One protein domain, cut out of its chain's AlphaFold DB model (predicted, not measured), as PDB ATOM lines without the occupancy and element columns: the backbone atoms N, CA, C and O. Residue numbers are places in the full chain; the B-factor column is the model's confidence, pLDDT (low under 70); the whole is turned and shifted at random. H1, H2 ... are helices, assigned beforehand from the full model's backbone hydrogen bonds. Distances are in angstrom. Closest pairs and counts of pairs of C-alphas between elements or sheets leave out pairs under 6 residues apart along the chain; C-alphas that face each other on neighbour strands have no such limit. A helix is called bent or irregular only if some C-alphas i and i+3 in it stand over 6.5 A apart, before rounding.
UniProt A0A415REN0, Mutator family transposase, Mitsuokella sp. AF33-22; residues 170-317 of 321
ATOM      1  N   VAL A 170     286.092 323.160 360.891       88.31
ATOM      2  CA  VAL A 170     287.154 323.538 359.938       88.31
ATOM      3  C   VAL A 170     288.371 324.107 360.674       88.31
ATOM      4  O   VAL A 170     289.510 323.796 360.320       88.31
ATOM      5  N   HIS A 171     288.146 324.901 361.724       88.75
ATOM      6  CA  HIS A 171     289.223 325.429 362.560       88.75
ATOM      7  C   HIS A 171     289.848 324.338 363.438       88.75
ATOM      8  O   HIS A 171     291.069 324.310 363.567       88.75
ATOM      9  N   LEU A 172     289.059 323.386 363.951       91.12
ATOM     10  CA  LEU A 172     289.588 322.219 364.670       91.12
ATOM     11  C   LEU A 172     290.531 321.380 363.785       91.12
ATOM     12  O   LEU A 172     291.636 321.021 364.200       91.12
ATOM     13  N   ILE A 173     290.145 321.133 362.529       91.69
ATOM     14  CA  ILE A 173     290.982 320.425 361.549       91.69
ATOM     15  C   ILE A 173     292.281 321.205 361.278       91.69
ATOM     16  O   ILE A 173     293.361 320.622 361.269       91.69
ATOM     17  N   ARG A 174     292.212 322.532 361.100       88.94
ATOM     18  CA  ARG A 174     293.408 323.371 360.878       88.94
ATOM     19  C   ARG A 174     294.342 323.428 362.085       88.94
ATOM     20  O   ARG A 174     295.554 323.411 361.908       88.94
ATOM     21  N   ASN A 175     293.797 323.483 363.295       91.06
ATOM     22  CA  ASN A 175     294.607 323.510 364.510       91.06
ATOM     23  C   ASN A 175     295.319 322.172 364.737       91.06
ATOM     24  O   ASN A 175     296.484 322.160 365.123       91.06
ATOM     25  N   SER A 176     294.654 321.054 364.440       93.00
ATOM     26  CA  SER A 176     295.241 319.716 364.587       93.00
ATOM     27  C   SER A 176     296.260 319.371 363.496       93.00
ATOM     28  O   SER A 176     297.287 318.768 363.794       93.00
ATOM     29  N   ILE A 177     296.061 319.810 362.245       93.50
ATOM     30  CA  ILE A 177     296.990 319.484 361.145       93.50
ATOM     31  C   ILE A 177     298.381 320.124 361.304       93.50
ATOM     32  O   ILE A 177     299.339 319.660 360.688       93.50
ATOM     33  N   ARG A 178     298.518 321.168 362.140       92.19
ATOM     34  CA  ARG A 178     299.790 321.870 362.395       92.19
ATOM     35  C   ARG A 178     300.882 320.948 362.949       92.19
ATOM     36  O   ARG A 178     302.055 321.202 362.695       92.19
ATOM     37  N   TYR A 179     300.510 319.899 363.679       92.44
ATOM     38  CA  TYR A 179     301.453 318.948 364.277       92.44
ATOM     39  C   TYR A 179     301.811 317.780 363.345       92.44
ATOM     40  O   TYR A 179     302.665 316.966 363.686       92.44
ATOM     41  N   ILE A 180     301.168 317.680 362.175       94.62
ATOM     42  CA  ILE A 180     301.353 316.569 361.238       94.62
ATOM     43  C   ILE A 180     302.293 316.991 360.098       94.62
ATOM     44  O   ILE A 180     302.069 318.033 359.468       94.62
ATOM     45  N   PRO A 181     303.312 316.180 359.747       95.19
ATOM     46  CA  PRO A 181     304.162 316.439 358.594       95.19
ATOM     47  C   PRO A 181     303.357 316.535 357.296       95.19
ATOM     48  O   PRO A 181     302.469 315.726 357.029       95.19
ATOM     49  N   ARG A 182     303.731 317.480 356.425       94.00
ATOM     50  CA  ARG A 182     303.018 317.784 355.168       94.00
ATOM     51  C   ARG A 182     302.740 316.561 354.287       94.00
ATOM     52  O   ARG A 182     301.679 316.475 353.679       94.00
ATOM     53  N   LYS A 183     303.671 315.599 354.251       95.94
ATOM     54  CA  LYS A 183     303.542 314.344 353.485       95.94
ATOM     55  C   LYS A 183     302.339 313.496 353.923       95.94
ATOM     56  O   LYS A 183     301.767 312.790 353.104       95.94
ATOM     57  N   GLN A 184     301.936 313.584 355.190       95.44
ATOM     58  CA  GLN A 184     300.869 312.772 355.781       95.44
ATOM     59  C   GLN A 184     299.506 313.489 355.824       95.44
ATOM     60  O   GLN A 184     298.504 312.880 356.193       95.44
ATOM     61  N   TRP A 185     299.424 314.751 355.381       94.50
ATOM     62  CA  TRP A 185     298.189 315.547 355.419       94.50
ATOM     63  C   TRP A 185     297.008 314.891 354.699       94.50
ATOM     64  O   TRP A 185     295.878 314.982 355.175       94.50
ATOM     65  N   SER A 186     297.237 314.220 353.564       94.94
ATOM     66  CA  SER A 186     296.151 313.558 352.825       94.94
ATOM     67  C   SER A 186     295.570 312.363 353.585       94.94
ATOM     68  O   SER A 186     294.350 312.232 353.651       94.94
ATOM     69  N   ALA A 187     296.411 311.517 354.186       95.44
ATOM     70  CA  ALA A 187     295.952 310.390 355.000       95.44
ATOM     71  C   ALA A 187     295.213 310.886 356.252       95.44
ATOM     72  O   ALA A 187     294.091 310.462 356.524       95.44
ATOM     73  N   PHE A 188     295.796 311.875 356.931       95.25
ATOM     74  CA  PHE A 188     295.236 312.498 358.126       95.25
ATOM     75  C   PHE A 188     293.837 313.082 357.888       95.25
ATOM     76  O   PHE A 188     292.870 312.740 358.565       95.25
ATOM     77  N   THR A 189     293.698 313.934 356.870       93.88
ATOM     78  CA  THR A 189     292.419 314.585 356.545       93.88
ATOM     79  C   THR A 189     291.349 313.591 356.092       93.88
ATOM     80  O   THR A 189     290.177 313.767 356.429       93.88
ATOM     81  N   LYS A 190     291.729 312.525 355.371       95.31
ATOM     82  CA  LYS A 190     290.811 311.432 355.013       95.31
ATOM     83  C   LYS A 190     290.263 310.726 356.249       95.31
ATOM     84  O   LYS A 190     289.060 310.497 356.302       95.31
ATOM     85  N   GLN A 191     291.104 310.438 357.240       95.50
ATOM     86  CA  GLN A 191     290.660 309.795 358.475       95.50
ATOM     87  C   GLN A 191     289.759 310.699 359.313       95.50
ATOM     88  O   GLN A 191     288.699 310.268 359.753       95.50
ATOM     89  N   LEU A 192     290.103 311.983 359.456       94.81
ATOM     90  CA  LEU A 192     289.235 312.940 360.148       94.81
ATOM     91  C   LEU A 192     287.841 313.030 359.514       94.81
ATOM     92  O   LEU A 192     286.846 313.161 360.225       94.81
ATOM     93  N   LYS A 193     287.753 312.910 358.184       94.06
ATOM     94  CA  LYS A 193     286.475 312.877 357.464       94.06
ATOM     95  C   LYS A 193     285.605 311.675 357.828       94.06
ATOM     96  O   LYS A 193     284.386 311.806 357.770       94.06
ATOM     97  N   LEU A 194     286.194 310.547 358.223       95.19
ATOM     98  CA  LEU A 194     285.440 309.389 358.718       95.19
ATOM     99  C   LEU A 194     284.778 309.682 360.063       95.19
ATOM    100  O   LEU A 194     283.667 309.216 360.295       95.19
ATOM    101  N   ILE A 195     285.415 310.511 360.896       94.88
ATOM    102  CA  ILE A 195     284.858 310.963 362.172       94.88
ATOM    103  C   ILE A 195     283.639 311.841 361.889       94.88
ATOM    104  O   ILE A 195     282.518 311.357 361.975       94.88
ATOM    105  N   TYR A 196     283.822 313.097 361.458       92.31
ATOM    106  CA  TYR A 196     282.711 314.058 361.323       92.31
ATOM    107  C   TYR A 196     281.716 313.719 360.195       92.31
ATOM    108  O   TYR A 196     280.612 314.266 360.146       92.31
ATOM    109  N   GLY A 197     282.097 312.835 359.269       92.06
ATOM    110  CA  GLY A 197     281.246 312.322 358.195       92.06
ATOM    111  C   GLY A 197     280.446 311.068 358.560       92.06
ATOM    112  O   GLY A 197     279.677 310.604 357.720       92.06
ATOM    113  N   ALA A 198     280.606 310.526 359.772       94.19
ATOM    114  CA  ALA A 198     279.886 309.338 360.225       94.19
ATOM    115  C   ALA A 198     278.351 309.502 360.175       94.19
ATOM    116  O   ALA A 198     277.801 310.614 360.172       94.19
ATOM    117  N   ILE A 199     277.637 308.372 360.160       91.75
ATOM    118  CA  ILE A 199     276.169 308.363 360.124       91.75
ATOM    119  C   ILE A 199     275.603 308.839 361.470       91.75
ATOM    120  O   ILE A 199     274.697 309.675 361.490       91.75
ATOM    121  N   ASN A 200     276.170 308.353 362.580       93.00
ATOM    122  CA  ASN A 200     275.736 308.635 363.950       93.00
ATOM    123  C   ASN A 200     276.927 308.816 364.917       93.00
ATOM    124  O   ASN A 200     278.066 308.483 364.588       93.00
ATOM    125  N   VAL A 201     276.641 309.308 366.132       93.19
ATOM    126  CA  VAL A 201     277.646 309.557 367.188       93.19
ATOM    127  C   VAL A 201     278.410 308.286 367.568       93.19
ATOM    128  O   VAL A 201     279.613 308.335 367.803       93.19
ATOM    129  N   LYS A 202     277.739 307.126 367.603       95.19
ATOM    130  CA  LYS A 202     278.368 305.853 367.985       95.19
ATOM    131  C   LYS A 202     279.479 305.465 367.006       95.19
ATOM    132  O   LYS A 202     280.576 305.123 367.437       95.19
ATOM    133  N   GLN A 203     279.214 305.569 365.705       95.50
ATOM    134  CA  GLN A 203     280.217 305.344 364.667       95.50
ATOM    135  C   GLN A 203     281.321 306.408 364.731       95.50
ATOM    136  O   GLN A 203     282.495 306.069 364.621       95.50
ATOM    137  N   ALA A 204     280.972 307.674 364.975       95.25
ATOM    138  CA  ALA A 204     281.957 308.746 365.126       95.25
ATOM    139  C   ALA A 204     282.944 308.476 366.271       95.25
ATOM    140  O   ALA A 204     284.146 308.655 366.096       95.25
ATOM    141  N   ARG A 205     282.452 307.991 367.421       96.06
ATOM    142  CA  ARG A 205     283.282 307.563 368.561       96.06
ATOM    143  C   ARG A 205     284.205 306.408 368.189       96.06
ATOM    144  O   ARG A 205     285.381 306.448 368.518       96.06
ATOM    145  N   GLN A 206     283.703 305.405 367.469       96.62
ATOM    146  CA  GLN A 206     284.527 304.279 367.013       96.62
ATOM    147  C   GLN A 206     285.659 304.734 366.083       96.62
ATOM    148  O   GLN A 206     286.803 304.322 366.258       96.62
ATOM    149  N   GLU A 207     285.359 305.603 365.116       96.88
ATOM    150  CA  GLU A 207     286.376 306.176 364.229       96.88
ATOM    151  C   GLU A 207     287.343 307.100 364.983       96.88
ATOM    152  O   GLU A 207     288.522 307.171 364.639       96.88
ATOM    153  N   PHE A 208     286.881 307.760 366.047       96.62
ATOM    154  CA  PHE A 208     287.734 308.564 366.913       96.62
ATOM    155  C   PHE A 208     288.717 307.713 367.732       96.62
ATOM    156  O   PHE A 208     289.892 308.058 367.812       96.62
ATOM    157  N   GLU A 209     288.294 306.566 368.267       96.75
ATOM    158  CA  GLU A 209     289.210 305.630 368.938       96.75
ATOM    159  C   GLU A 209     290.280 305.089 367.979       96.75
ATOM    160  O   GLU A 209     291.463 305.060 368.319       96.75
ATOM    161  N   LYS A 210     289.898 304.739 366.743       96.56
ATOM    162  CA  LYS A 210     290.868 304.358 365.699       96.56
ATOM    163  C   LYS A 210     291.845 305.491 365.402       96.56
ATOM    164  O   LYS A 210     293.045 305.267 365.335       96.56
ATOM    165  N   PHE A 211     291.339 306.717 365.285       96.75
ATOM    166  CA  PHE A 211     292.161 307.905 365.080       96.75
ATOM    167  C   PHE A 211     293.203 308.110 366.184       96.75
ATOM    168  O   PHE A 211     294.352 308.420 365.872       96.75
ATOM    169  N   LYS A 212     292.837 307.908 367.455       96.25
ATOM    170  CA  LYS A 212     293.790 308.007 368.568       96.25
ATOM    171  C   LYS A 212     294.914 306.983 368.442       96.25
ATOM    172  O   LYS A 212     296.071 307.342 368.626       96.25
ATOM    173  N   THR A 213     294.579 305.750 368.075       96.50
ATOM    174  CA  THR A 213     295.559 304.676 367.865       96.50
ATOM    175  C   THR A 213     296.472 304.967 366.671       96.50
ATOM    176  O   THR A 213     297.693 304.920 366.803       96.50
ATOM    177  N   ASP A 214     295.901 305.332 365.522       94.88
ATOM    178  CA  ASP A 214     296.650 305.531 364.274       94.88
ATOM    179  C   ASP A 214     297.583 306.751 364.333       94.88
ATOM    180  O   ASP A 214     298.656 306.753 363.726       94.88
ATOM    181  N   TRP A 215     297.204 307.787 365.090       96.06
ATOM    182  CA  TRP A 215     297.974 309.030 365.235       96.06
ATOM    183  C   TRP A 215     298.602 309.207 366.619       96.06
ATOM    184  O   TRP A 215     299.026 310.315 366.948       96.06
ATOM    185  N   GLN A 216     298.741 308.131 367.404       94.81
ATOM    186  CA  GLN A 216     299.337 308.167 368.750       94.81
ATOM    187  C   GLN A 216     300.750 308.773 368.780       94.81
ATOM    188  O   GLN A 216     301.142 309.401 369.760       94.81
ATOM    189  N   ALA A 217     301.501 308.645 367.677       94.81
ATOM    190  CA  ALA A 217     302.829 309.239 367.519       94.81
ATOM    191  C   ALA A 217     302.814 310.784 367.547       94.81
ATOM    192  O   ALA A 217     303.859 311.409 367.714       94.81
ATOM    193  N   TYR A 218     301.639 311.405 367.393       96.00
ATOM    194  CA  TYR A 218     301.435 312.852 367.380       96.00
ATOM    195  C   TYR A 218     300.471 313.282 368.505       96.00
ATOM    196  O   TYR A 218     299.336 313.693 368.234       96.00
ATOM    197  N   PRO A 219     300.907 313.250 369.779       94.12
ATOM    198  CA  PRO A 219     300.032 313.498 370.932       94.12
ATOM    199  C   PRO A 219     299.403 314.903 370.940       94.12
ATOM    200  O   PRO A 219     298.284 315.085 371.418       94.12
ATOM    201  N   GLY A 220     300.072 315.906 370.359       93.88
ATOM    202  CA  GLY A 220     299.524 317.262 370.203       93.88
ATOM    203  C   GLY A 220     298.254 317.312 369.345       93.88
ATOM    204  O   GLY A 220     297.317 318.042 369.648       93.88
ATOM    205  N   THR A 221     298.177 316.490 368.300       93.50
ATOM    206  CA  THR A 221     296.967 316.362 367.481       93.50
ATOM    207  C   THR A 221     295.860 315.645 368.243       93.50
ATOM    208  O   THR A 221     294.716 316.101 368.231       93.50
ATOM    209  N   VAL A 222     296.197 314.529 368.893       95.06
ATOM    210  CA  VAL A 222     295.236 313.695 369.621       95.06
ATOM    211  C   VAL A 222     294.579 314.497 370.744       95.06
ATOM    212  O   VAL A 222     293.357 314.626 370.757       95.06
ATOM    213  N   SER A 223     295.380 315.158 371.581       95.31
ATOM    214  CA  SER A 223     294.900 316.022 372.669       95.31
ATOM    215  C   SER A 223     293.982 317.153 372.191       95.31
ATOM    216  O   SER A 223     292.963 317.432 372.821       95.31
ATOM    217  N   VAL A 224     294.282 317.794 371.052       94.62
ATOM    218  CA  VAL A 224     293.403 318.827 370.470       94.62
ATOM    219  C   VAL A 224     292.015 318.268 370.172       94.62
ATOM    220  O   VAL A 224     291.021 318.948 370.433       94.62
ATOM    221  N   TRP A 225     291.932 317.051 369.638       94.69
ATOM    222  CA  TRP A 225     290.649 316.420 369.354       94.69
ATOM    223  C   TRP A 225     289.961 315.919 370.618       94.69
ATOM    224  O   TRP A 225     288.779 316.192 370.767       94.69
ATOM    225  N   GLU A 226     290.670 315.283 371.551       95.00
ATOM    226  CA  GLU A 226     290.100 314.816 372.825       95.00
ATOM    227  C   GLU A 226     289.450 315.957 373.610       95.00
ATOM    228  O   GLU A 226     288.278 315.872 373.976       95.00
ATOM    229  N   ASN A 227     290.159 317.079 373.758       93.88
ATOM    230  CA  ASN A 227     289.671 318.253 374.483       93.88
ATOM    231  C   ASN A 227     288.447 318.916 373.833       93.88
ATOM    232  O   ASN A 227     287.746 319.693 374.479       93.88
ATOM    233  N   ASN A 228     288.205 318.666 372.542       92.44
ATOM    234  CA  ASN A 228     287.133 319.308 371.784       92.44
ATOM    235  C   ASN A 228     286.092 318.321 371.238       92.44
ATOM    236  O   ASN A 228     285.150 318.757 370.573       92.44
ATOM    237  N   PHE A 229     286.225 317.018 371.506       92.19
ATOM    238  CA  PHE A 229     285.396 315.991 370.874       92.19
ATOM    239  C   PHE A 229     283.918 316.144 371.239       92.19
ATOM    240  O   PHE A 229     283.061 316.020 370.368       92.19
ATOM    241  N   SER A 230     283.620 316.549 372.476       90.00
ATOM    242  CA  SER A 230     282.256 316.858 372.933       90.00
ATOM    243  C   SER A 230     281.543 317.895 372.054       90.00
ATOM    244  O   SER A 230     280.337 317.805 371.833       90.00
ATOM    245  N   HIS A 231     282.274 318.856 371.480       87.94
ATOM    246  CA  HIS A 231     281.719 319.829 370.534       87.94
ATOM    247  C   HIS A 231     281.503 319.239 369.138       87.94
ATOM    248  O   HIS A 231     280.596 319.663 368.427       87.94
ATOM    249  N   VAL A 232     282.311 318.255 368.738       89.25
ATOM    250  CA  VAL A 232     282.114 317.516 367.482       89.25
ATOM    251  C   VAL A 232     280.860 316.649 367.573       89.25
ATOM    252  O   VAL A 232     280.104 316.572 366.608       89.25
ATOM    253  N   GLU A 233     280.580 316.060 368.736       90.19
ATOM    254  CA  GLU A 233     279.374 315.254 368.960       90.19
ATOM    255  C   GLU A 233     278.079 316.053 368.760       90.19
ATOM    256  O   GLU A 233     277.098 315.520 368.243       90.19
ATOM    257  N   GLN A 234     278.093 317.355 369.061       88.12
ATOM    258  CA  GLN A 234     276.944 318.239 368.838       88.12
ATOM    259  C   GLN A 234     276.551 318.349 367.355       88.12
ATOM    260  O   GLN A 234     275.399 318.661 367.060       88.12
ATOM    261  N   LEU A 235     277.456 318.052 366.409       87.75
ATOM    262  CA  LEU A 235     277.121 318.027 364.980       87.75
ATOM    263  C   LEU A 235     276.024 317.004 364.671       87.75
ATOM    264  O   LEU A 235     275.212 317.237 363.780       87.75
ATOM    265  N   TYR A 236     275.980 315.885 365.393       89.88
ATOM    266  CA  TYR A 236     275.020 314.807 365.143       89.88
ATOM    267  C   TYR A 236     273.622 315.088 365.689       89.88
ATOM    268  O   TYR A 236     272.710 314.328 365.378       89.88
ATOM    269  N   ASN A 237     273.439 316.194 366.414       87.81
ATOM    270  CA  ASN A 237     272.108 316.721 366.715       87.81
ATOM    271  C   ASN A 237     271.406 317.224 365.443       87.81
ATOM    272  O   ASN A 237     270.194 317.389 365.433       87.81
ATOM    273  N   TYR A 238     272.163 317.456 364.365       88.31
ATOM    274  CA  TYR A 238     271.646 317.913 363.084       88.31
ATOM    275  C   TYR A 238     271.633 316.793 362.041       88.31
ATOM    276  O   TYR A 238     272.507 315.918 362.012       88.31
ATOM    277  N   GLY A 239     270.673 316.862 361.118       89.06
ATOM    278  CA  GLY A 239     270.575 315.948 359.981       89.06
ATOM    279  C   GLY A 239     271.767 316.039 359.017       89.06
ATOM    280  O   GLY A 239     272.522 317.014 358.988       89.06
ATOM    281  N   SER A 240     271.964 314.996 358.205       90.50
ATOM    282  CA  SER A 240     273.141 314.856 357.332       90.50
ATOM    283  C   SER A 240     273.310 315.993 356.315       90.50
ATOM    284  O   SER A 240     274.446 316.348 355.985       90.50
ATOM    285  N   ALA A 241     272.210 316.592 355.840       90.00
ATOM    286  CA  ALA A 241     272.256 317.698 354.889       90.00
ATOM    287  C   ALA A 241     272.747 318.981 355.573       90.00
ATOM    288  O   ALA A 241     273.620 319.661 355.031       90.00
ATOM    289  N   VAL A 242     272.269 319.254 356.793       89.81
ATOM    290  CA  VAL A 242     272.725 320.382 357.623       89.81
ATOM    291  C   VAL A 242     274.204 320.222 357.984       89.81
ATOM    292  O   VAL A 242     274.996 321.140 357.756       89.81
ATOM    293  N   ARG A 243     274.622 319.032 358.447       90.75
ATOM    294  CA  ARG A 243     276.031 318.759 358.796       90.75
ATOM    295  C   ARG A 243     276.979 319.066 357.639       90.75
ATOM    296  O   ARG A 243     278.034 319.658 357.854       90.75
ATOM    297  N   LYS A 244     276.590 318.719 356.405       89.19
ATOM    298  CA  LYS A 244     277.393 318.974 355.199       89.19
ATOM    299  C   LYS A 244     277.682 320.450 354.958       89.19
ATOM    300  O   LYS A 244     278.764 320.779 354.473       89.19
ATOM    301  N   ILE A 245     276.756 321.331 355.328       88.31
ATOM    302  CA  ILE A 245     276.984 322.777 355.308       88.31
ATOM    303  C   ILE A 245     277.928 323.178 356.443       88.31
ATOM    304  O   ILE A 245     278.866 323.929 356.205       88.31
ATOM    305  N   MET A 246     277.750 322.645 357.652       86.38
ATOM    306  CA  MET A 246     278.569 323.027 358.812       86.38
ATOM    307  C   MET A 246     280.062 322.702 358.649       86.38
ATOM    308  O   MET A 246     280.908 323.474 359.098       86.38
ATOM    309  N   TYR A 247     280.404 321.575 358.012       87.62
ATOM    310  CA  TYR A 247     281.802 321.174 357.804       87.62
ATOM    311  C   TYR A 247     282.393 321.587 356.449       87.62
ATOM    312  O   TYR A 247     283.530 321.216 356.142       87.62
ATOM    313  N   THR A 248     281.665 322.344 355.621       86.75
ATOM    314  CA  THR A 248     282.232 322.858 354.368       86.75
ATOM    315  C   THR A 248     283.271 323.939 354.652       86.75
ATOM    316  O   THR A 248     283.026 324.903 355.376       86.75
ATOM    317  N   ASN A 249     284.458 323.812 354.063       83.69
ATOM    318  CA  ASN A 249     285.503 324.824 354.203       83.69
ATOM    319  C   ASN A 249     285.275 326.031 353.280       83.69
ATOM    320  O   ASN A 249     285.798 327.101 353.568       83.69
ATOM    321  N   ASN A 250     284.486 325.888 352.209       84.50
ATOM    322  CA  ASN A 250     284.318 326.922 351.187       84.50
ATOM    323  C   ASN A 250     283.703 328.212 351.739       84.50
ATOM    324  O   ASN A 250     284.166 329.296 351.392       84.50
ATOM    325  N   ALA A 251     282.694 328.110 352.611       80.25
ATOM    326  CA  ALA A 251     282.036 329.281 353.193       80.25
ATOM    327  C   ALA A 251     283.027 330.113 354.023       80.25
ATOM    328  O   ALA A 251     283.192 331.311 353.802       80.25
ATOM    329  N   ILE A 252     283.767 329.448 354.909       84.38
ATOM    330  CA  ILE A 252     284.739 330.085 355.804       84.38
ATOM    331  C   ILE A 252     285.967 330.568 355.032       84.38
ATOM    332  O   ILE A 252     286.451 331.675 355.255       84.38
ATOM    333  N   GLU A 253     286.477 329.766 354.098       84.06
ATOM    334  CA  GLU A 253     287.654 330.126 353.312       84.06
ATOM    335  C   GLU A 253     287.370 331.282 352.357       84.06
ATOM    336  O   GLU A 253     288.232 332.140 352.177       84.06
ATOM    337  N   SER A 254     286.155 331.367 351.806       86.12
ATOM    338  CA  SER A 254     285.719 332.523 351.020       86.12
ATOM    339  C   SER A 254     285.787 333.810 351.848       86.12
ATOM    340  O   SER A 254     286.321 334.811 351.366       86.12
ATOM    341  N   VAL A 255     285.311 333.790 353.098       89.44
ATOM    342  CA  VAL A 255     285.374 334.949 354.008       89.44
ATOM    343  C   VAL A 255     286.819 335.272 354.388       89.44
ATOM    344  O   VAL A 255     287.273 336.393 354.172       89.44
ATOM    345  N   ASN A 256     287.591 334.287 354.848       88.75
ATOM    346  CA  ASN A 256     288.988 334.482 355.250       88.75
ATOM    347  C   ASN A 256     289.891 334.926 354.089       88.75
ATOM    348  O   ASN A 256     290.839 335.687 354.275       88.75
ATOM    349  N   SER A 257     289.634 334.449 352.871       88.31
ATOM    350  CA  SER A 257     290.293 334.943 351.655       88.31
ATOM    351  C   SER A 257     289.936 336.407 351.395       88.31
ATOM    352  O   SER A 257     290.811 337.207 351.069       88.31
ATOM    353  N   SER A 258     288.674 336.784 351.609       89.88
ATOM    354  CA  SER A 258     288.205 338.168 351.513       89.88
ATOM    355  C   SER A 258     288.899 339.091 352.522       89.88
ATOM    356  O   SER A 258     289.370 340.157 352.133       89.88
ATOM    357  N   PHE A 259     289.034 338.667 353.782       91.69
ATOM    358  CA  PHE A 259     289.726 339.432 354.827       91.69
ATOM    359  C   PHE A 259     291.220 339.577 354.554       91.69
ATOM    360  O   PHE A 259     291.760 340.675 354.646       91.69
ATOM    361  N   ARG A 260     291.884 338.510 354.096       89.69
ATOM    362  CA  ARG A 260     293.302 338.572 353.707       89.69
ATOM    363  C   ARG A 260     293.586 339.554 352.570       89.69
ATOM    364  O   ARG A 260     294.726 339.975 352.429       89.69
ATOM    365  N   LYS A 261     292.603 339.918 351.738       87.56
ATOM    366  CA  LYS A 261     292.800 340.943 350.697       87.56
ATOM    367  C   LYS A 261     292.921 342.343 351.291       87.56
ATOM    368  O   LYS A 261     293.752 343.111 350.825       87.56
ATOM    369  N   VAL A 262     292.131 342.642 352.319       87.12
ATOM    370  CA  VAL A 262     292.058 343.980 352.924       87.12
ATOM    371  C   VAL A 262     293.099 344.190 354.028       87.12
ATOM    372  O   VAL A 262     293.479 345.325 354.297       87.12
ATOM    373  N   THR A 263     293.636 343.110 354.609       87.06
ATOM    374  CA  THR A 263     294.693 343.169 355.640       87.06
ATOM    375  C   THR A 263     296.119 343.168 355.103       87.06
ATOM    376  O   THR A 263     297.065 343.268 355.876       87.06
ATOM    377  N   LYS A 264     296.315 343.110 353.781       81.81
ATOM    378  CA  LYS A 264     297.652 343.133 353.156       81.81
ATOM    379  C   LYS A 264     298.422 344.449 353.321       81.81
ATOM    380  O   LYS A 264     299.597 344.487 352.980       81.81
ATOM    381  N   LYS A 265     297.787 345.506 353.832       68.00
ATOM    382  CA  LYS A 265     298.370 346.850 353.984       68.00
ATOM    383  C   LYS A 265     299.469 346.981 355.046       68.00
ATOM    384  O   LYS A 265     300.062 348.047 355.152       68.00
ATOM    385  N   GLY A 266     299.742 345.936 355.827       75.31
ATOM    386  CA  GLY A 266     300.719 345.988 356.913       75.31
ATOM    387  C   GLY A 266     300.063 346.366 358.241       75.31
ATOM    388  O   GLY A 266     299.222 345.615 358.730       75.31
ATOM    389  N   ALA A 267     300.471 347.490 358.835       82.38
ATOM    390  CA  ALA A 267     300.040 347.908 360.169       82.38
ATOM    391  C   ALA A 267     298.749 348.743 360.150       82.38
ATOM    392  O   ALA A 267     298.508 349.530 359.233       82.38
ATOM    393  N   PHE A 268     297.946 348.591 361.201       85.62
ATOM    394  CA  PHE A 268     296.750 349.391 361.458       85.62
ATOM    395  C   PHE A 268     296.993 350.323 362.649       85.62
ATOM    396  O   PHE A 268     297.752 349.953 363.545       85.62
ATOM    397  N   PRO A 269     296.373 351.517 362.676       85.56
ATOM    398  CA  PRO A 269     296.593 352.486 363.747       85.56
ATOM    399  C   PRO A 269     296.029 352.023 365.099       85.56
ATOM    400  O   PRO A 269     296.602 352.334 366.136       85.56
ATOM    401  N   ASN A 270     294.918 351.283 365.093       87.81
ATOM    402  CA  ASN A 270     294.280 350.711 366.277       87.81
ATOM    403  C   ASN A 270     293.414 349.498 365.889       87.81
ATOM    404  O   ASN A 270     293.239 349.199 364.701       87.81
ATOM    405  N   GLU A 271     292.883 348.796 366.892       88.31
ATOM    406  CA  GLU A 271     291.998 347.643 366.689       88.31
ATOM    407  C   GLU A 271     290.697 348.038 365.975       88.31
ATOM    408  O   GLU A 271     290.280 347.353 365.038       88.31
ATOM    409  N   ASP A 272     290.102 349.180 366.327       86.56
ATOM    410  CA  ASP A 272     288.839 349.658 365.744       86.56
ATOM    411  C   ASP A 272     288.924 349.823 364.223       86.56
ATOM    412  O   ASP A 272     287.996 349.470 363.493       86.56
ATOM    413  N   ALA A 273     290.058 350.302 363.708       85.94
ATOM    414  CA  ALA A 273     290.295 350.433 362.275       85.94
ATOM    415  C   ALA A 273     290.262 349.073 361.558       85.94
ATOM    416  O   ALA A 273     289.739 348.984 360.441       85.94
ATOM    417  N   VAL A 274     290.776 348.014 362.197       88.62
ATOM    418  CA  VAL A 274     290.720 346.636 361.678       88.62
ATOM    419  C   VAL A 274     289.276 346.152 361.649       88.62
ATOM    420  O   VAL A 274     288.805 345.653 360.622       88.62
ATOM    421  N   PHE A 275     288.562 346.334 362.757       89.00
ATOM    422  CA  PHE A 275     287.182 345.897 362.898       89.00
ATOM    423  C   PHE A 275     286.240 346.598 361.908       89.00
ATOM    424  O   PHE A 275     285.438 345.924 361.260       89.00
ATOM    425  N   LYS A 276     286.407 347.909 361.688       88.69
ATOM    426  CA  LYS A 276     285.676 348.671 360.660       88.69
ATOM    427  C   LYS A 276     285.869 348.079 359.267       88.69
ATOM    428  O   LYS A 276     284.899 347.863 358.544       88.69
ATOM    429  N   ILE A 277     287.111 347.763 358.892       89.25
ATOM    430  CA  ILE A 277     287.414 347.164 357.583       89.25
ATOM    431  C   ILE A 277     286.778 345.781 357.454       89.25
ATOM    432  O   ILE A 277     286.197 345.474 356.413       89.25
ATOM    433  N   PHE A 278     286.866 344.940 358.487       91.25
ATOM    434  CA  PHE A 278     286.231 343.622 358.467       91.25
ATOM    435  C   PHE A 278     284.720 343.712 358.337       91.25
ATOM    436  O   PHE A 278     284.157 343.039 357.475       91.25
ATOM    437  N   TYR A 279     284.080 344.565 359.129       90.25
ATOM    438  CA  TYR A 279     282.638 344.757 359.084       90.25
ATOM    439  C   TYR A 279     282.168 345.248 357.714       90.25
ATOM    440  O   TYR A 279     281.320 344.621 357.078       90.25
ATOM    441  N   LEU A 280     282.796 346.296 357.179       90.06
ATOM    442  CA  LEU A 280     282.467 346.801 355.848       90.06
ATOM    443  C   LEU A 280     282.699 345.744 354.761       90.06
ATOM    444  O   LEU A 280     281.907 345.608 353.825       90.06
ATOM    445  N   ARG A 281     283.748 344.929 354.906       90.75
ATOM    446  CA  ARG A 281     284.009 343.822 353.988       90.75
ATOM    447  C   ARG A 281     282.949 342.723 354.078       90.75
ATOM    448  O   ARG A 281     282.635 342.103 353.062       90.75
ATOM    449  N   ILE A 282     282.400 342.478 355.265       90.19
ATOM    450  CA  ILE A 282     281.268 341.570 355.474       90.19
ATOM    451  C   ILE A 282     280.016 342.111 354.775       90.19
ATOM    452  O   ILE A 282     279.360 341.350 354.066       90.19
ATOM    453  N   LEU A 283     279.719 343.409 354.887       89.00
ATOM    454  CA  LEU A 283     278.586 344.026 354.182       89.00
ATOM    455  C   LEU A 283     278.691 343.856 352.658       89.00
ATOM    456  O   LEU A 283     277.710 343.520 351.994       89.00
ATOM    457  N   GLU A 284     279.887 344.012 352.085       88.69
ATOM    458  CA  GLU A 284     280.110 343.729 350.660       88.69
ATOM    459  C   GLU A 284     279.913 342.245 350.305       88.69
ATOM    460  O   GLU A 284     279.422 341.922 349.220       88.69
ATOM    461  N   LEU A 285     280.298 341.327 351.198       88.75
ATOM    462  CA  LEU A 285     280.078 339.894 351.002       88.75
ATOM    463  C   LEU A 285     278.592 339.538 351.031       88.75
ATOM    464  O   LEU A 285     278.170 338.758 350.179       88.75
ATOM    465  N   TYR A 286     277.808 340.133 351.933       87.94
ATOM    466  CA  TYR A 286     276.358 339.938 351.969       87.94
ATOM    467  C   TYR A 286     275.710 340.319 350.637       87.94
ATOM    468  O   TYR A 286     275.024 339.487 350.049       87.94
ATOM    469  N   LYS A 287     276.041 341.492 350.081       87.56
ATOM    470  CA  LYS A 287     275.572 341.911 348.743       87.56
ATOM    471  C   LYS A 287     275.972 340.930 347.638       87.56
ATOM    472  O   LYS A 287     275.219 340.671 346.713       87.56
ATOM    473  N   LYS A 288     277.175 340.352 347.714       86.50
ATOM    474  CA  LYS A 288     277.642 339.354 346.733       86.50
ATOM    475  C   LYS A 288     276.902 338.014 346.847       86.50
ATOM    476  O   LYS A 288     276.858 337.256 345.869       86.50
ATOM    477  N   TRP A 289     276.456 337.665 348.048       87.06
ATOM    478  CA  TRP A 289     275.743 336.422 348.335       87.06
ATOM    479  C   TRP A 289     274.236 336.539 348.133       87.06
ATOM    480  O   TRP A 289     273.585 335.510 347.977       87.06
ATOM    481  N   GLU A 290     273.709 337.757 348.080       85.31
ATOM    482  CA  GLU A 290     272.323 338.037 347.734       85.31
ATOM    483  C   GLU A 290     271.936 337.345 346.415       85.31
ATOM    484  O   GLU A 290     272.679 337.365 345.430       85.31
ATOM    485  N   GLY A 291     270.810 336.628 346.433       79.38
ATOM    486  CA  GLY A 291     270.322 335.847 345.293       79.38
ATOM    487  C   GLY A 291     271.136 334.594 344.940       79.38
ATOM    488  O   GLY A 291     270.795 333.899 343.982       79.38
ATOM    489  N   ARG A 292     272.205 334.248 345.677       82.94
ATOM    490  CA  ARG A 292     272.948 333.003 345.422       82.94
ATOM    491  C   ARG A 292     272.244 331.796 346.029       82.94
ATOM    492  O   ARG A 292     271.945 331.752 347.216       82.94
ATOM    493  N   HIS A 293     272.093 330.758 345.215       82.25
ATOM    494  CA  HIS A 293     271.508 329.494 345.639       82.25
ATOM    495  C   HIS A 293     272.485 328.650 346.477       82.25
ATOM    496  O   HIS A 293     273.628 328.404 346.077       82.25
ATOM    497  N   VAL A 294     272.004 328.132 347.609       82.81
ATOM    498  CA  VAL A 294     272.699 327.106 348.397       82.81
ATOM    499  C   VAL A 294     272.301 325.729 347.872       82.81
ATOM    500  O   VAL A 294     271.132 325.356 347.871       82.81
ATOM    501  N   ALA A 295     273.278 324.941 347.421       83.94
ATOM    502  CA  ALA A 295     273.013 323.600 346.906       83.94
ATOM    503  C   ALA A 295     272.280 322.729 347.943       83.94
ATOM    504  O   ALA A 295     272.691 322.659 349.101       83.94
ATOM    505  N   ASN A 296     271.234 322.024 347.501       88.00
ATOM    506  CA  ASN A 296     270.403 321.154 348.339       88.00
ATOM    507  C   ASN A 296     269.667 321.881 349.489       88.00
ATOM    508  O   ASN A 296     269.346 321.260 350.504       88.00
ATOM    509  N   TRP A 297     269.390 323.185 349.340       89.06
ATOM    510  CA  TRP A 297     268.722 323.985 350.372       89.06
ATOM    511  C   TRP A 297     267.356 323.433 350.782       89.06
ATOM    512  O   TRP A 297     267.057 323.414 351.967       89.06
ATOM    513  N   ALA A 298     266.557 322.903 349.850       89.38
ATOM    514  CA  ALA A 298     265.247 322.328 350.171       89.38
ATOM    515  C   ALA A 298     265.330 321.202 351.221       89.38
ATOM    516  O   ALA A 298     264.553 321.174 352.173       89.38
ATOM    517  N   MET A 299     266.319 320.309 351.092       90.19
ATOM    518  CA  MET A 299     266.544 319.220 352.047       90.19
ATOM    519  C   MET A 299     267.060 319.737 353.394       90.19
ATOM    520  O   MET A 299     266.678 319.236 354.447       90.19
ATOM    521  N   VAL A 300     267.929 320.749 353.365       90.62
ATOM    522  CA  VAL A 300     268.459 321.402 354.572       90.62
ATOM    523  C   VAL A 300     267.330 322.095 355.331       90.62
ATOM    524  O   VAL A 300     267.188 321.877 356.528       90.62
ATOM    525  N   ARG A 301     266.499 322.867 354.625       89.25
ATOM    526  CA  ARG A 301     265.329 323.561 355.165       89.25
ATOM    527  C   ARG A 301     264.366 322.577 355.816       89.25
ATOM    528  O   ARG A 301     263.965 322.798 356.947       89.25
ATOM    529  N   ASN A 302     264.059 321.468 355.140       89.81
ATOM    530  CA  ASN A 302     263.224 320.407 355.699       89.81
ATOM    531  C   ASN A 302     263.792 319.896 357.037       89.81
ATOM    532  O   ASN A 302     263.094 319.921 358.041       89.81
ATOM    533  N   GLN A 303     265.079 319.536 357.084       89.88
ATOM    534  CA  GLN A 303     265.711 319.045 358.314       89.88
ATOM    535  C   GLN A 303     265.738 320.080 359.446       89.88
ATOM    536  O   GLN A 303     265.623 319.698 360.605       89.88
ATOM    537  N   LEU A 304     265.909 321.367 359.130       89.12
ATOM    538  CA  LEU A 304     265.917 322.435 360.131       89.12
ATOM    539  C   LEU A 304     264.518 322.739 360.676       89.12
ATOM    540  O   LEU A 304     264.384 322.952 361.874       89.12
ATOM    541  N   LEU A 305     263.482 322.717 359.832       88.19
ATOM    542  CA  LEU A 305     262.097 322.956 360.256       88.19
ATOM    543  C   LEU A 305     261.540 321.841 361.152       88.19
ATOM    544  O   LEU A 305     260.601 322.086 361.902       88.19
ATOM    545  N   MET A 306     262.113 320.638 361.080       86.81
ATOM    546  CA  MET A 306     261.747 319.507 361.940       86.81
ATOM    547  C   MET A 306     262.359 319.585 363.352       86.81
ATOM    548  O   MET A 306     261.931 318.838 364.225       86.81
ATOM    549  N   ASP A 307     263.365 320.438 363.589       84.94
ATOM    550  CA  ASP A 307     263.883 320.725 364.938       84.94
ATOM    551  C   ASP A 307     263.161 321.965 365.475       84.94
ATOM    552  O   ASP A 307     263.386 323.068 364.978       84.94
ATOM    553  N   ASP A 308     262.318 321.804 366.498       82.81
ATOM    554  CA  ASP A 308     261.501 322.884 367.075       82.81
ATOM    555  C   ASP A 308     262.318 324.133 367.442       82.81
ATOM    556  O   ASP A 308     261.873 325.264 367.235       82.81
ATOM    557  N   ARG A 309     263.553 323.949 367.934       83.31
ATOM    558  CA  ARG A 309     264.436 325.063 368.315       83.31
ATOM    559  C   ARG A 309     264.897 325.840 367.088       83.31
ATOM    560  O   ARG A 309     264.972 327.066 367.113       83.31
ATOM    561  N   MET A 310     265.243 325.125 366.018       83.06
ATOM    562  CA  MET A 310     265.717 325.735 364.775       83.06
ATOM    563  C   MET A 310     264.552 326.310 363.967       83.06
ATOM    564  O   MET A 310     264.717 327.354 363.348       83.06
ATOM    565  N   SER A 311     263.373 325.693 364.033       82.81
ATOM    566  CA  SER A 311     262.138 326.163 363.406       82.81
ATOM    567  C   SER A 311     261.748 327.562 363.895       82.81
ATOM    568  O   SER A 311     261.522 328.459 363.083       82.81
ATOM    569  N   GLN A 312     261.793 327.805 365.210       81.44
ATOM    570  CA  GLN A 312     261.563 329.139 365.787       81.44
ATOM    571  C   GLN A 312     262.571 330.182 365.284       81.44
ATOM    572  O   GLN A 312     262.197 331.306 364.961       81.44
ATOM    573  N   LEU A 313     263.852 329.813 365.173       80.12
ATOM    574  CA  LEU A 313     264.879 330.704 364.626       80.12
ATOM    575  C   LEU A 313     264.656 330.981 363.138       80.12
ATOM    576  O   LEU A 313     264.859 332.101 362.682       80.12
ATOM    577  N   MET A 314     264.220 329.979 362.376       80.44
ATOM    578  CA  MET A 314     263.957 330.109 360.946       80.44
ATOM    579  C   MET A 314     262.821 331.078 360.629       80.44
ATOM    580  O   MET A 314     262.902 331.753 359.608       80.44
ATOM    581  N   GLN A 315     261.828 331.229 361.509       79.00
ATOM    582  CA  GLN A 315     260.751 332.212 361.332       79.00
ATOM    583  C   GLN A 315     261.269 333.655 361.214       79.00
ATOM    584  O   GLN A 315     260.650 334.468 360.538       79.00
ATOM    585  N   GLN A 316     262.423 333.975 361.812       72.50
ATOM    586  CA  GLN A 316     263.053 335.298 361.684       72.50
ATOM    587  C   GLN A 316     263.668 335.539 360.297       72.50
ATOM    588  O   GLN A 316     263.854 336.686 359.896       72.50
ATOM    589  N   TYR A 317     264.018 334.464 359.585       69.69
ATOM    590  CA  TYR A 317     264.701 334.508 358.290       69.69
ATOM    591  C   TYR A 317     263.792 334.130 357.114       69.69
ATOM    592  O   TYR A 317     264.144 334.421 355.972       69.69
TER     593      TYR A 317
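This is residues 170 to 317 of the 321 residues of the protein "Mutator family transposase" of Mitsuokella sp. AF33-22 (UniProt A0A415REN0). H7 and the longest helix, H8, make a crossed pair that forms one arm of an open, flat V; the other arm is a cluster of H1 to H5, in which the hairpin of H2 and H3 lies beside H1, H4 and H5. H6 leads from the cluster to H7, and the chain returns from H8 to H9, which packs across H6 and turns a corner into H10. The printed part has 148 residues with ten named helices, H1 to H10 in order, and no named strand: all helix. It is loose, with a radius of gyration of the C-alphas of 18.6 A, and spans 46 by 44 by 23 A.

H8, residues 271 to 289, touches H7, residues 249 to 265, at a steep tilt of 46 degrees, opposite ways; the closest C-alphas are those of Phe 259 and Phe 278, 6.6 A apart. H7 touches H8 with residues 255 to 262 alone, and H8 touches H7 with residues 277 to 285 alone. H7 is irregular, C-alphas 262 and 265 being 7.0 A apart. H1, residues 170 to 177, is close to H7 but not clearly touching, with C-alphas of Val 170 and Asn 249 at 6.1 A. H1 touches H4, residues 219 to 226, at a shallow tilt of 26 degrees; C-alphas of Ser 176 and Thr 221 are closest, 4.8 A. H1 and H2, residues 182 to 196, form a helical hairpin, closest at C-alphas of Ile 177 and Trp 185, 7.1 A. H2 is irregular, C-alphas 183 and 186 being 7.5 A apart. H2, with residues 191 to 196 alone, forms another hairpin with H3, residues 201 to 214; C-alphas of Ile 195 and Ala 204 are closest, 4.7 A. H3, with residues 201 to 204 alone, only just touches H5, residues 229 to 237, with 3 pairs of C-alphas within 8 A; those of Val 201 and Glu 233 are closest, 6.2 A. H6, residues 240 to 246, touches H9, residues 297 to 305, about perpendicular at 80 degrees, with C-alphas of Ala 241 and Val 300 closest, 5.3 A. H9 and H10, residues 308 to 314, touch only at the corner, closest at C-alphas of Leu 305 and Ser 311, 4.5 A. H8 and H9 are apart. Every O i to N i+4 pair is within hydrogen-bond range in H1, H3, H4, H8 and H9; counts are 9 of 11 in H2, 1 of 5 in H5, beside 5 of 6 O i to N i+3 pairs, 2 of 3 in H6, 10 of 13 in H7 and 2 of 3 in H10.

H8 is 27.0 A long from C-alpha 271 at (291.998, 347.643, 366.689) to C-alpha 289 at (275.743, 336.422, 348.335). H7 is 25.5 A long, H2 21.5 A and H3 19.6 A. H1 begins at C-alpha 170, (287.154, 323.538, 359.938).

The C-alphas of Lys 202 and Pro 269, the two farthest apart, are 50.2 A apart. Residues 264 to 273, of which 271 to 273 belong to H8, stand free, as do residues 286 to 293, of which 286 to 289 belong to H8. The printed part has no cut and no long link. Mean pLDDT of the printed part is 89.5, and residues 265 and 317 are under 70.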